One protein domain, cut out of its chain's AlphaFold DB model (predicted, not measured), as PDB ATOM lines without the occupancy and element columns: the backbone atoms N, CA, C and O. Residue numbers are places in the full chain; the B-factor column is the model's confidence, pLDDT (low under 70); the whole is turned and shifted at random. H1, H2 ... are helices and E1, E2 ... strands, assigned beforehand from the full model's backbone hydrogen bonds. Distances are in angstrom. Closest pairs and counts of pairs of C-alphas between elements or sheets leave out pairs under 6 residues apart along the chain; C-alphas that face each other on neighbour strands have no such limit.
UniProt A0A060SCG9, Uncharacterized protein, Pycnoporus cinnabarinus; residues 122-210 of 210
ATOM      1  N   VAL A 122     292.635 257.624 255.858       67.69
ATOM      2  CA  VAL A 122     293.226 257.734 257.201       67.69
ATOM      3  C   VAL A 122     293.044 259.159 257.717       67.69
ATOM      4  O   VAL A 122     293.490 260.108 257.072       67.69
ATOM      5  N   LYS A 123     292.435 259.334 258.897       67.94
ATOM      6  CA  LYS A 123     292.406 260.620 259.614       67.94
ATOM      7  C   LYS A 123     293.296 260.550 260.847       67.94
ATOM      8  O   LYS A 123     293.038 259.832 261.809       67.94
ATOM      9  N   ILE A 124     294.344 261.362 260.832       67.88
ATOM     10  CA  ILE A 124     295.205 261.581 261.992       67.88
ATOM     11  C   ILE A 124     294.649 262.773 262.775       67.88
ATOM     12  O   ILE A 124     294.090 263.710 262.200       67.88
ATOM     13  N   THR A 125     294.786 262.744 264.100       67.81
ATOM     14  CA  THR A 125     294.455 263.901 264.942       67.81
ATOM     15  C   THR A 125     295.231 265.141 264.480       67.81
ATOM     16  O   THR A 125     296.434 265.081 264.260       67.81
ATOM     17  N   CYS A 126     294.556 266.287 264.333       69.00
ATOM     18  CA  CYS A 126     295.192 267.515 263.830       69.00
ATOM     19  C   CYS A 126     296.316 268.035 264.741       69.00
ATOM     20  O   CYS A 126     297.162 268.812 264.304       69.00
ATOM     21  N   PHE A 127     296.318 267.615 266.008       75.00
ATOM     22  CA  PHE A 127     297.294 268.027 267.002       75.00
ATOM     23  C   PHE A 127     298.104 266.827 267.483       75.00
ATOM     24  O   PHE A 127     297.518 265.829 267.907       75.00
ATOM     25  N   PRO A 128     299.442 266.925 267.467       81.31
ATOM     26  CA  PRO A 128     300.282 265.849 267.954       81.31
ATOM     27  C   PRO A 128     300.121 265.688 269.459       81.31
ATOM     28  O   PRO A 128     300.135 266.666 270.211       81.31
ATOM     29  N   SER A 129     300.015 264.439 269.903       84.06
ATOM     30  CA  SER A 129     299.965 264.098 271.323       84.06
ATOM     31  C   SER A 129     301.261 264.489 272.036       84.06
ATOM     32  O   SER A 129     301.231 264.926 273.183       84.06
ATOM     33  N   VAL A 130     302.399 264.374 271.344       86.44
ATOM     34  CA  VAL A 130     303.688 264.908 271.796       86.44
ATOM     35  C   VAL A 130     304.278 265.767 270.689       86.44
ATOM     36  O   VAL A 130     304.526 265.288 269.586       86.44
ATOM     37  N   LYS A 131     304.504 267.050 270.980       84.81
ATOM     38  CA  LYS A 131     304.875 268.056 269.970       84.81
ATOM     39  C   LYS A 131     306.247 267.828 269.334       84.81
ATOM     40  O   LYS A 131     306.423 268.142 268.163       84.81
ATOM     41  N   ALA A 132     307.210 267.315 270.093       88.44
ATOM     42  CA  ALA A 132     308.561 267.073 269.608       88.44
ATOM     43  C   ALA A 132     309.227 265.964 270.425       88.44
ATOM     44  O   ALA A 132     309.372 266.084 271.640       88.44
ATOM     45  N   VAL A 133     309.647 264.900 269.747       89.81
ATOM     46  CA  VAL A 133     310.403 263.785 270.325       89.81
ATOM     47  C   VAL A 133     311.635 263.542 269.464       89.81
ATOM     48  O   VAL A 133     311.532 263.524 268.239       89.81
ATOM     49  N   SER A 134     312.808 263.421 270.092       91.88
ATOM     50  CA  SER A 134     314.050 263.076 269.390       91.88
ATOM     51  C   SER A 134     314.040 261.615 268.949       91.88
ATOM     52  O   SER A 134     313.345 260.790 269.540       91.88
ATOM     53  N   PHE A 135     314.843 261.273 267.940       88.25
ATOM     54  CA  PHE A 135     314.982 259.883 267.497       88.25
ATOM     55  C   PHE A 135     315.398 258.948 268.643       88.25
ATOM     56  O   PHE A 135     314.784 257.902 268.815       88.25
ATOM     57  N   ASP A 136     316.340 259.363 269.493       89.31
ATOM     58  CA  ASP A 136     316.782 258.558 270.642       89.31
ATOM     59  C   ASP A 136     315.640 258.317 271.643       89.31
ATOM     60  O   ASP A 136     315.429 257.201 272.116       89.31
ATOM     61  N   ALA A 137     314.833 259.348 271.914       87.19
ATOM     62  CA  ALA A 137     313.668 259.215 272.781       87.19
ATOM     63  C   ALA A 137     312.565 258.352 272.142       87.19
ATOM     64  O   ALA A 137     311.836 257.671 272.866       87.19
ATOM     65  N   ALA A 138     312.447 258.347 270.810       87.19
ATOM     66  CA  ALA A 138     311.526 257.469 270.097       87.19
ATOM     67  C   ALA A 138     311.931 255.989 270.237       87.19
ATOM     68  O   ALA A 138     311.069 255.134 270.447       87.19
ATOM     69  N   VAL A 139     313.235 255.698 270.216       88.00
ATOM     70  CA  VAL A 139     313.772 254.353 270.469       88.00
ATOM     71  C   VAL A 139     313.415 253.883 271.878       88.00
ATOM     72  O   VAL A 139     312.851 252.804 272.036       88.00
ATOM     73  N   THR A 140     313.688 254.695 272.902       88.81
ATOM     74  CA  THR A 140     313.466 254.290 274.299       88.81
ATOM     75  C   THR A 140     311.985 254.180 274.658       88.81
ATOM     76  O   THR A 140     311.602 253.267 275.380       88.81
ATOM     77  N   ARG A 141     311.146 255.114 274.191       85.00
ATOM     78  CA  ARG A 141     309.739 255.202 274.623       85.00
ATOM     79  C   ARG A 141     308.784 254.368 273.773       85.00
ATOM     80  O   ARG A 141     307.775 253.924 274.303       85.00
ATOM     81  N   TYR A 142     309.098 254.162 272.493       84.50
ATOM     82  CA  TYR A 142     308.209 253.492 271.533       84.50
ATOM     83  C   TYR A 142     308.848 252.270 270.861       84.50
ATOM     84  O   TYR A 142     308.225 251.648 270.007       84.50
ATOM     85  N   GLY A 143     310.096 251.921 271.200       86.44
ATOM     86  CA  GLY A 143     310.800 250.789 270.586       86.44
ATOM     87  C   GLY A 143     311.137 251.002 269.106       86.44
ATOM     88  O   GLY A 143     311.403 250.041 268.386       86.44
ATOM     89  N   ALA A 144     311.121 252.251 268.632       86.56
ATOM     90  CA  ALA A 144     311.279 252.596 267.223       86.56
ATOM     91  C   ALA A 144     312.761 252.607 266.790       86.56
ATOM     92  O   ALA A 144     313.294 253.635 266.380       86.56
ATOM     93  N   LEU A 145     313.428 251.453 266.902       88.44
ATOM     94  CA  LEU A 145     314.878 251.271 266.723       88.44
ATOM     95  C   LEU A 145     315.391 251.763 265.367       88.44
ATOM     96  O   LEU A 145     316.358 252.513 265.298       88.44
ATOM     97  N   TYR A 146     314.714 251.364 264.293       88.75
ATOM     98  CA  TYR A 146     315.164 251.612 262.922       88.75
ATOM     99  C   TYR A 146     314.493 252.818 262.276       88.75
ATOM    100  O   TYR A 146     314.669 253.045 261.086       88.75
ATOM    101  N   LEU A 147     313.726 253.602 263.038       87.62
ATOM    102  CA  LEU A 147     312.912 254.698 262.509       87.62
ATOM    103  C   LEU A 147     313.726 255.673 261.655       87.62
ATOM    104  O   LEU A 147     313.259 256.148 260.626       87.62
ATOM    105  N   ARG A 148     314.951 255.972 262.089       87.19
ATOM    106  CA  ARG A 148     315.837 256.914 261.406       87.19
ATOM    107  C   ARG A 148     316.328 256.387 260.055       87.19
ATOM    108  O   ARG A 148     316.506 257.184 259.141       87.19
ATOM    109  N   ASP A 149     316.493 255.073 259.937       86.94
ATOM    110  CA  ASP A 149     317.015 254.408 258.741       86.94
ATOM    111  C   ASP A 149     315.888 253.989 257.789       86.94
ATOM    112  O   ASP A 149     316.063 253.953 256.571       86.94
ATOM    113  N   THR A 150     314.694 253.718 258.322       89.12
ATOM    114  CA  THR A 150     313.515 253.341 257.536       89.12
ATOM    115  C   THR A 150     312.822 254.538 256.899       89.12
ATOM    116  O   THR A 150     312.305 254.403 255.794       89.12
ATOM    117  N   LEU A 151     312.842 255.719 257.529       88.81
ATOM    118  CA  LEU A 151     312.227 256.935 256.975       88.81
ATOM    119  C   LEU A 151     312.792 257.305 255.590       88.81
ATOM    120  O   LEU A 151     312.004 257.505 254.666       88.81
ATOM    121  N   PRO A 152     314.124 257.353 255.394       89.62
ATOM    122  CA  PRO A 152     314.728 257.545 254.078       89.62
ATOM    123  C   PRO A 152     314.270 256.524 253.035       89.62
ATOM    124  O   PRO A 152     313.917 256.902 251.918       89.62
ATOM    125  N   ARG A 153     314.237 255.238 253.410       89.69
ATOM    126  CA  ARG A 153     313.806 254.137 252.534       89.69
ATOM    127  C   ARG A 153     312.353 254.322 252.102       89.69
ATOM    128  O   ARG A 153     312.054 254.243 250.915       89.69
ATOM    129  N   PHE A 154     311.486 254.662 253.053       88.25
ATOM    130  CA  PHE A 154     310.077 254.939 252.801       88.25
ATOM    131  C   PHE A 154     309.885 256.121 251.845       88.25
ATOM    132  O   PHE A 154     309.111 256.017 250.901       88.25
ATOM    133  N   VAL A 155     310.611 257.227 252.037       88.62
ATOM    134  CA  VAL A 155     310.505 258.405 251.157       88.62
ATOM    135  C   VAL A 155     310.888 258.062 249.716       88.62
ATOM    136  O   VAL A 155     310.190 258.475 248.793       88.62
ATOM    137  N   ILE A 156     311.958 257.291 249.513       88.38
ATOM    138  CA  ILE A 156     312.401 256.863 248.175       88.38
ATOM    139  C   ILE A 156     311.363 255.942 247.532       88.38
ATOM    140  O   ILE A 156     310.985 256.147 246.381       88.38
ATOM    141  N   GLN A 157     310.865 254.962 248.284       87.56
ATOM    142  CA  GLN A 157     309.843 254.032 247.807       87.56
ATOM    143  C   GLN A 157     308.517 254.740 247.489       87.56
ATOM    144  O   GLN A 157     307.816 254.357 246.556       87.56
ATOM    145  N   TYR A 158     308.184 255.795 248.237       84.31
ATOM    146  CA  TYR A 158     306.997 256.616 248.007       84.31
ATOM    147  C   TYR A 158     307.122 257.498 246.757       84.31
ATOM    148  O   TYR A 158     306.138 257.715 246.057       84.31
ATOM    149  N   GLN A 159     308.323 258.009 246.469       84.31
ATOM    150  CA  GLN A 159     308.583 258.784 245.252       84.31
ATOM    151  C   GLN A 159     308.564 257.899 244.004       84.31
ATOM    152  O   GLN A 159     307.955 258.278 243.006       84.31
ATOM    153  N   ASP A 160     309.176 256.716 244.082       86.69
ATOM    154  CA  ASP A 160     309.270 255.772 242.974       86.69
ATOM    155  C   ASP A 160     308.917 254.341 243.428       86.69
ATOM    156  O   ASP A 160     309.800 253.576 243.837       86.69
ATOM    157  N   PRO A 161     307.647 253.919 243.261       83.44
ATOM    158  CA  PRO A 161     307.169 252.594 243.682       83.44
ATOM    159  C   PRO A 161     307.777 251.407 242.924       83.44
ATOM    160  O   PRO A 161     307.555 250.258 243.290       83.44
ATOM    161  N   ARG A 162     308.498 251.668 241.827       86.75
ATOM    162  CA  ARG A 162     309.112 250.645 240.961       86.75
ATOM    163  C   ARG A 162     310.578 250.369 241.306       86.75
ATOM    164  O   ARG A 162     311.203 249.541 240.649       86.75
ATOM    165  N   THR A 163     311.132 251.083 242.283       84.00
ATOM    166  CA  THR A 163     312.535 250.963 242.692       84.00
ATOM    167  C   THR A 163     312.784 249.614 243.371       84.00
ATOM    168  O   THR A 163     311.989 249.191 244.206       84.00
ATOM    169  N   SER A 164     313.884 248.937 243.029       88.88
ATOM    170  CA  SER A 164     314.277 247.674 243.672       88.88
ATOM    171  C   SER A 164     314.807 247.907 245.092       88.88
ATOM    172  O   SER A 164     315.471 248.911 245.336       88.88
ATOM    173  N   ASP A 165     314.602 246.964 246.013       85.31
ATOM    174  CA  ASP A 165     315.046 247.077 247.413       85.31
ATOM    175  C   ASP A 165     316.544 247.405 247.560       85.31
ATOM    176  O   ASP A 165     316.920 248.258 248.364       85.31
ATOM    177  N   ALA A 166     317.404 246.794 246.736       87.94
ATOM    178  CA  ALA A 166     318.845 247.070 246.738       87.94
ATOM    179  C   ALA A 166     319.167 248.512 246.305       87.94
ATOM    180  O   ALA A 166     320.108 249.145 246.783       87.94
ATOM    181  N   GLU A 167     318.359 249.052 245.396       87.62
ATOM    182  CA  GLU A 167     318.485 250.411 244.891       87.62
ATOM    183  C   GLU A 167     317.922 251.434 245.892       87.62
ATOM    184  O   GLU A 167     318.508 252.504 246.069       87.62
ATOM    185  N   VAL A 168     316.845 251.087 246.608       89.75
ATOM    186  CA  VAL A 168     316.330 251.863 247.747       89.75
ATOM    187  C   VAL A 168     317.389 251.958 248.840       89.75
ATOM    188  O   VAL A 168     317.633 253.050 249.353       89.75
ATOM    189  N   GLU A 169     318.055 250.851 249.175       89.12
ATOM    190  CA  GLU A 169     319.114 250.837 250.183       89.12
ATOM    191  C   GLU A 169     320.276 251.748 249.781       89.12
ATOM    192  O   GLU A 169     320.635 252.649 250.542       89.12
ATOM    193  N   GLN A 170     320.770 251.620 248.547       89.12
ATOM    194  CA  GLN A 170     321.852 252.457 248.026       89.12
ATOM    195  C   GLN A 170     321.493 253.952 248.015       89.12
ATOM    196  O   GLN A 170     322.313 254.798 248.377       89.12
ATOM    197  N   ARG A 171     320.261 254.303 247.625       86.69
ATOM    198  CA  ARG A 171     319.790 255.697 247.613       86.69
ATOM    199  C   ARG A 171     319.538 256.245 249.013       86.69
ATOM    200  O   ARG A 171     319.770 257.431 249.244       86.69
ATOM    201  N   SER A 172     319.106 255.402 249.950       88.94
ATOM    202  CA  SER A 172     318.793 255.819 251.321       88.94
ATOM    203  C   SER A 172     320.011 256.372 252.061       88.94
ATOM    204  O   SER A 172     319.870 257.322 252.828       88.94
ATOM    205  N   LEU A 173     321.214 255.876 251.745       87.06
ATOM    206  CA  LEU A 173     322.481 256.347 252.319       87.06
ATOM    207  C   LEU A 173     322.770 257.829 252.022       87.06
ATOM    208  O   LEU A 173     323.488 258.482 252.777       87.06
ATOM    209  N   GLY A 174     322.221 258.372 250.931       85.56
ATOM    210  CA  GLY A 174     322.393 259.775 250.540       85.56
ATOM    211  C   GLY A 174     321.343 260.730 251.116       85.56
ATOM    212  O   GLY A 174     321.459 261.944 250.933       85.56
ATOM    213  N   VAL A 175     320.309 260.218 251.789       84.19
ATOM    214  CA  VAL A 175     319.172 261.017 252.260       84.19
ATOM    215  C   VAL A 175     319.380 261.418 253.717       84.19
ATOM    216  O   VAL A 175     319.223 260.629 254.646       84.19
ATOM    217  N   TYR A 176     319.683 262.697 253.925       84.62
ATOM    218  CA  TYR A 176     319.859 263.271 255.255       84.62
ATOM    219  C   TYR A 176     318.581 263.970 255.732       84.62
ATOM    220  O   TYR A 176     318.148 264.973 255.160       84.62
ATOM    221  N   LEU A 177     318.000 263.481 256.832       84.44
ATOM    222  CA  LEU A 177     316.885 264.146 257.509       84.44
ATOM    223  C   LEU A 177     317.389 265.424 258.198       84.44
ATOM    224  O   LEU A 177     318.213 265.375 259.111       84.44
ATOM    225  N   ARG A 178     316.892 266.590 257.766       85.00
ATOM    226  CA  ARG A 178     317.292 267.905 258.314       85.00
ATOM    227  C   ARG A 178     316.683 268.216 259.687       85.00
ATOM    228  O   ARG A 178     317.125 269.153 260.346       85.00
ATOM    229  N   PHE A 179     315.683 267.452 260.120       88.44
ATOM    230  CA  PHE A 179     315.057 267.586 261.434       88.44
ATOM    231  C   PHE A 179     315.598 266.527 262.401       88.44
ATOM    232  O   PHE A 179     315.933 265.417 262.001       88.44
ATOM    233  N   ARG A 180     315.688 266.880 263.688       87.38
ATOM    234  CA  ARG A 180     316.146 265.975 264.764       87.38
ATOM    235  C   ARG A 180     315.019 265.475 265.660       87.38
ATOM    236  O   ARG A 180     315.217 264.553 266.444       87.38
ATOM    237  N   THR A 181     313.865 266.119 265.561       89.62
ATOM    238  CA  THR A 181     312.690 265.854 266.380       89.62
ATOM    239  C   THR A 181     311.470 265.734 265.496       89.62
ATOM    240  O   THR A 181     311.374 266.431 264.486       89.62
ATOM    241  N   MET A 182     310.520 264.912 265.915       88.25
ATOM    242  CA  MET A 182     309.269 264.696 265.205       88.25
ATOM    243  C   MET A 182     308.074 264.710 266.161       88.25
ATOM    244  O   MET A 182     308.220 264.334 267.329       88.25
ATOM    245  N   PRO A 183     306.905 265.163 265.692       88.50
ATOM    246  CA  PRO A 183     305.668 265.017 266.438       88.50
ATOM    247  C   PRO A 183     305.256 263.542 266.522       88.50
ATOM    248  O   PRO A 183     305.420 262.792 265.560       88.50
ATOM    249  N   ILE A 184     304.683 263.142 267.656       86.94
ATOM    250  CA  ILE A 184     304.112 261.805 267.855       86.94
ATOM    251  C   ILE A 184     302.607 261.921 268.049       86.94
ATOM    252  O   ILE A 184     302.123 262.731 268.846       86.94
ATOM    253  N   PHE A 185     301.882 261.076 267.328       84.81
ATOM    254  CA  PHE A 185     300.437 260.941 267.401       84.81
ATOM    255  C   PHE A 185     300.131 259.561 267.978       84.81
ATOM    256  O   PHE A 185     300.463 258.556 267.360       84.81
ATOM    257  N   HIS A 186     299.501 259.504 269.153       83.19
ATOM    258  CA  HIS A 186     299.059 258.228 269.737       83.19
ATOM    259  C   HIS A 186     297.668 257.821 269.262       83.19
ATOM    260  O   HIS A 186     297.163 256.798 269.697       83.19
ATOM    261  N   LYS A 187     297.005 258.656 268.456       73.31
ATOM    262  CA  LYS A 187     295.648 258.407 267.984       73.31
ATOM    263  C   LYS A 187     295.603 258.568 266.475       73.31
ATOM    264  O   LYS A 187     295.765 259.684 265.966       73.31
ATOM    265  N   ILE A 188     295.362 257.456 265.796       75.12
ATOM    266  CA  ILE A 188     295.115 257.403 264.358       75.12
ATOM    267  C   ILE A 188     293.757 256.738 264.164       75.12
ATOM    268  O   ILE A 188     293.518 255.673 264.729       75.12
ATOM    269  N   CYS A 189     292.873 257.387 263.409       63.59
ATOM    270  CA  CYS A 189     291.578 256.840 263.034       63.59
ATOM    271  C   CYS A 189     291.641 256.387 261.574       63.59
ATOM    272  O   CYS A 189     292.014 257.168 260.692       63.59
ATOM    273  N   PHE A 190     291.282 255.136 261.324       67.69
ATOM    274  CA  PHE A 190     291.210 254.571 259.981       67.69
ATOM    275  C   PHE A 190     289.749 254.394 259.596       67.69
ATOM    276  O   PHE A 190     288.927 254.035 260.438       67.69
ATOM    277  N   PHE A 191     289.449 254.652 258.329       63.72
ATOM    278  CA  PHE A 191     288.165 254.337 257.729       63.72
ATOM    279  C   PHE A 191     288.373 253.213 256.733       63.72
ATOM    280  O   PHE A 191     289.213 253.312 255.833       63.72
ATOM    281  N   LEU A 192     287.603 252.149 256.911       61.78
ATOM    282  CA  LEU A 192     287.457 251.099 255.920       61.78
ATOM    283  C   LEU A 192     286.133 251.359 255.205       61.78
ATOM    284  O   LEU A 192     285.073 251.158 255.793       61.78
ATOM    285  N   GLU A 193     286.185 251.819 253.954       54.72
ATOM    286  CA  GLU A 193     285.017 251.680 253.084       54.72
ATOM    287  C   GLU A 193     284.923 250.203 252.739       54.72
ATOM    288  O   GLU A 193     285.788 249.663 252.057       54.72
ATOM    289  N   ASP A 194     283.905 249.568 253.313       52.00
ATOM    290  CA  ASP A 194     283.291 248.327 252.861       52.00
ATOM    291  C   ASP A 194     284.249 247.365 252.134       52.00
ATOM    292  O   ASP A 194     284.224 247.208 250.911       52.00
ATOM    293  N   ALA A 195     285.080 246.670 252.916       50.41
ATOM    294  CA  ALA A 195     285.989 245.638 252.416       50.41
ATOM    295  C   ALA A 195     285.266 244.484 251.677       50.41
ATOM    296  O   ALA A 195     285.928 243.587 251.153       50.41
ATOM    297  N   GLN A 196     283.926 244.469 251.655       49.97
ATOM    298  CA  GLN A 196     283.103 243.412 251.074       49.97
ATOM    299  C   GLN A 196     282.169 243.884 249.942       49.97
ATOM    300  O   GLN A 196     281.497 243.033 249.362       49.97
ATOM    301  N   ASN A 197     282.156 245.172 249.555       49.56
ATOM    302  CA  ASN A 197     281.210 245.729 248.562       49.56
ATOM    303  C   ASN A 197     279.736 245.336 248.842       49.56
ATOM    304  O   ASN A 197     278.942 245.130 247.918       49.56
ATOM    305  N   LEU A 198     279.367 245.190 250.114       45.12
ATOM    306  CA  LEU A 198     278.011 244.901 250.569       45.12
ATOM    307  C   LEU A 198     277.394 246.214 251.040       45.12
ATOM    308  O   LEU A 198     277.385 246.528 252.225       45.12
ATOM    309  N   GLY A 199     276.903 246.983 250.065       41.62
ATOM    310  CA  GLY A 199     276.453 248.356 250.241       41.62
ATOM    311  C   GLY A 199     275.760 248.664 251.574       41.62
ATOM    312  O   GLY A 199     274.786 248.024 251.960       41.62
ATOM    313  N   ILE A 200     276.229 249.760 252.175       47.09
ATOM    314  CA  ILE A 200     275.636 250.478 253.308       47.09
ATOM    315  C   ILE A 200     275.645 249.657 254.610       47.09
ATOM    316  O   ILE A 200     274.605 249.258 255.130       47.09
ATOM    317  N   MET A 201     276.832 249.494 255.193       41.06
ATOM    318  CA  MET A 201     276.987 249.323 256.640       41.06
ATOM    319  C   MET A 201     277.766 250.508 257.213       41.06
ATOM    320  O   MET A 201     278.629 251.070 256.545       41.06
ATOM    321  N   GLU A 202     277.377 250.916 258.420       47.50
ATOM    322  CA  GLU A 202     277.849 252.104 259.138       47.50
ATOM    323  C   GLU A 202     279.378 252.245 259.130       47.50
ATOM    324  O   GLU A 202     280.096 251.264 259.318       47.50
ATOM    325  N   ASP A 203     279.860 253.482 258.949       47.69
ATOM    326  CA  ASP A 203     281.281 253.838 258.990       47.69
ATOM    327  C   ASP A 203     281.941 253.262 260.256       47.69
ATOM    328  O   ASP A 203     281.733 253.760 261.367       47.69
ATOM    329  N   VAL A 204     282.748 252.209 260.107       48.31
ATOM    330  CA  VAL A 204     283.454 251.601 261.239       48.31
ATOM    331  C   VAL A 204     284.696 252.430 261.537       48.31
ATOM    332  O   VAL A 204     285.664 252.450 260.776       48.31
ATOM    333  N   TRP A 205     284.663 253.126 262.671       49.12
ATOM    334  CA  TRP A 205     285.790 253.895 263.181       49.12
ATOM    335  C   TRP A 205     286.684 252.996 264.013       49.12
ATOM    336  O   TRP A 205     286.352 252.689 265.158       49.12
ATOM    337  N   ASP A 206     287.851 252.645 263.481       51.66
ATOM    338  CA  ASP A 206     288.866 251.975 264.285       51.66
ATOM    339  C   ASP A 206     289.962 252.963 264.685       51.66
ATOM    340  O   ASP A 206     290.457 253.756 263.876       51.66
ATOM    341  N   THR A 207     290.306 252.970 265.973       51.06
ATOM    342  CA  THR A 207     291.310 253.880 266.531       51.06
ATOM    343  C   THR A 207     292.491 253.078 267.044       51.06
ATOM    344  O   THR A 207     292.407 252.424 268.082       51.06
ATOM    345  N   ALA A 208     293.629 253.195 266.364       53.69
ATOM    346  CA  ALA A 208     294.874 252.652 266.878       53.69
ATOM    347  C   ALA A 208     295.437 253.580 267.960       53.69
ATOM    348  O   ALA A 208     295.631 254.781 267.728       53.69
ATOM    349  N   HIS A 209     295.707 252.995 269.125       49.47
ATOM    350  CA  HIS A 209     296.431 253.620 270.222       49.47
ATOM    351  C   HIS A 209     297.850 253.049 270.292       49.47
ATOM    352  O   HIS A 209     298.014 251.829 270.307       49.47
ATOM    353  N   ALA A 210     298.851 253.933 270.291       54.00
ATOM    354  CA  ALA A 210     300.267 253.583 270.441       54.00
ATOM    355  C   ALA A 210     300.733 253.731 271.891       54.00
ATOM    356  O   ALA A 210     300.278 254.699 272.548       54.00
TER     357      ALA A 210
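AT A GLANCE: This is residues 122 to 210 of the 210 residues of an uncharacterized protein of Pycnoporus cinnabarinus (UniProt A0A060SCG9). The model is an open arch: the two-strand ribbon E2 E3, with H1 beside it, bridges two separate legs, one made of the crossed helices H2 and H3, the other of the small sheet E1 E4 E5. Beyond that sheet, residues 195 to 200 of a long loop stick out. The printed part has 89 residues, with three named helices and five named strands in the order E1 E2 H1 H2 H3 E3 E4 E5; both sheets are antiparallel and the class is mixed. It is loose, with a radius of gyration of the C-alphas of 17.0 A and spans of 48 by 34 by 20 A.

IN THESE COORDINATES: E1 is residues 122 to 124, from C-alpha 122 at (293.226, 257.734, 257.201), and E2 130 to 134. H1 is 135 to 142, H2 147 to 159, 18.3 A long, and H3 165 to 172. E3 is 181 to 184, E4 187 to 191, 13.3 A, and E5 205 to 209, 12.8 A, ending at (296.431, 253.620, 270.222).

HOW THE PARTS SIT: E4 is the inner strand between E1, with N 123 and O 189 2.8 A apart, and E5, its hairpin partner, with N 190 and O 206 3.0 A apart. E3 runs on into E4 at 59 degrees. E2 and E3 have N 133 and O 182 2.9 A apart. H2 and H3 touch, closest at C-alphas 152 and 172, 5.2 A, only just about perpendicular at 71 degrees. Every O i to N i+4 pair is within hydrogen-bond range in H1 and H3, 7 of 9 in H2.

THE WHOLE: C-alphas 174 and 200 are farthest apart, 47.8 A. The printed part has no cut. The link E4 to E5 is long; pLDDT is under 70 at residues 122 to 126 and 189 to 210.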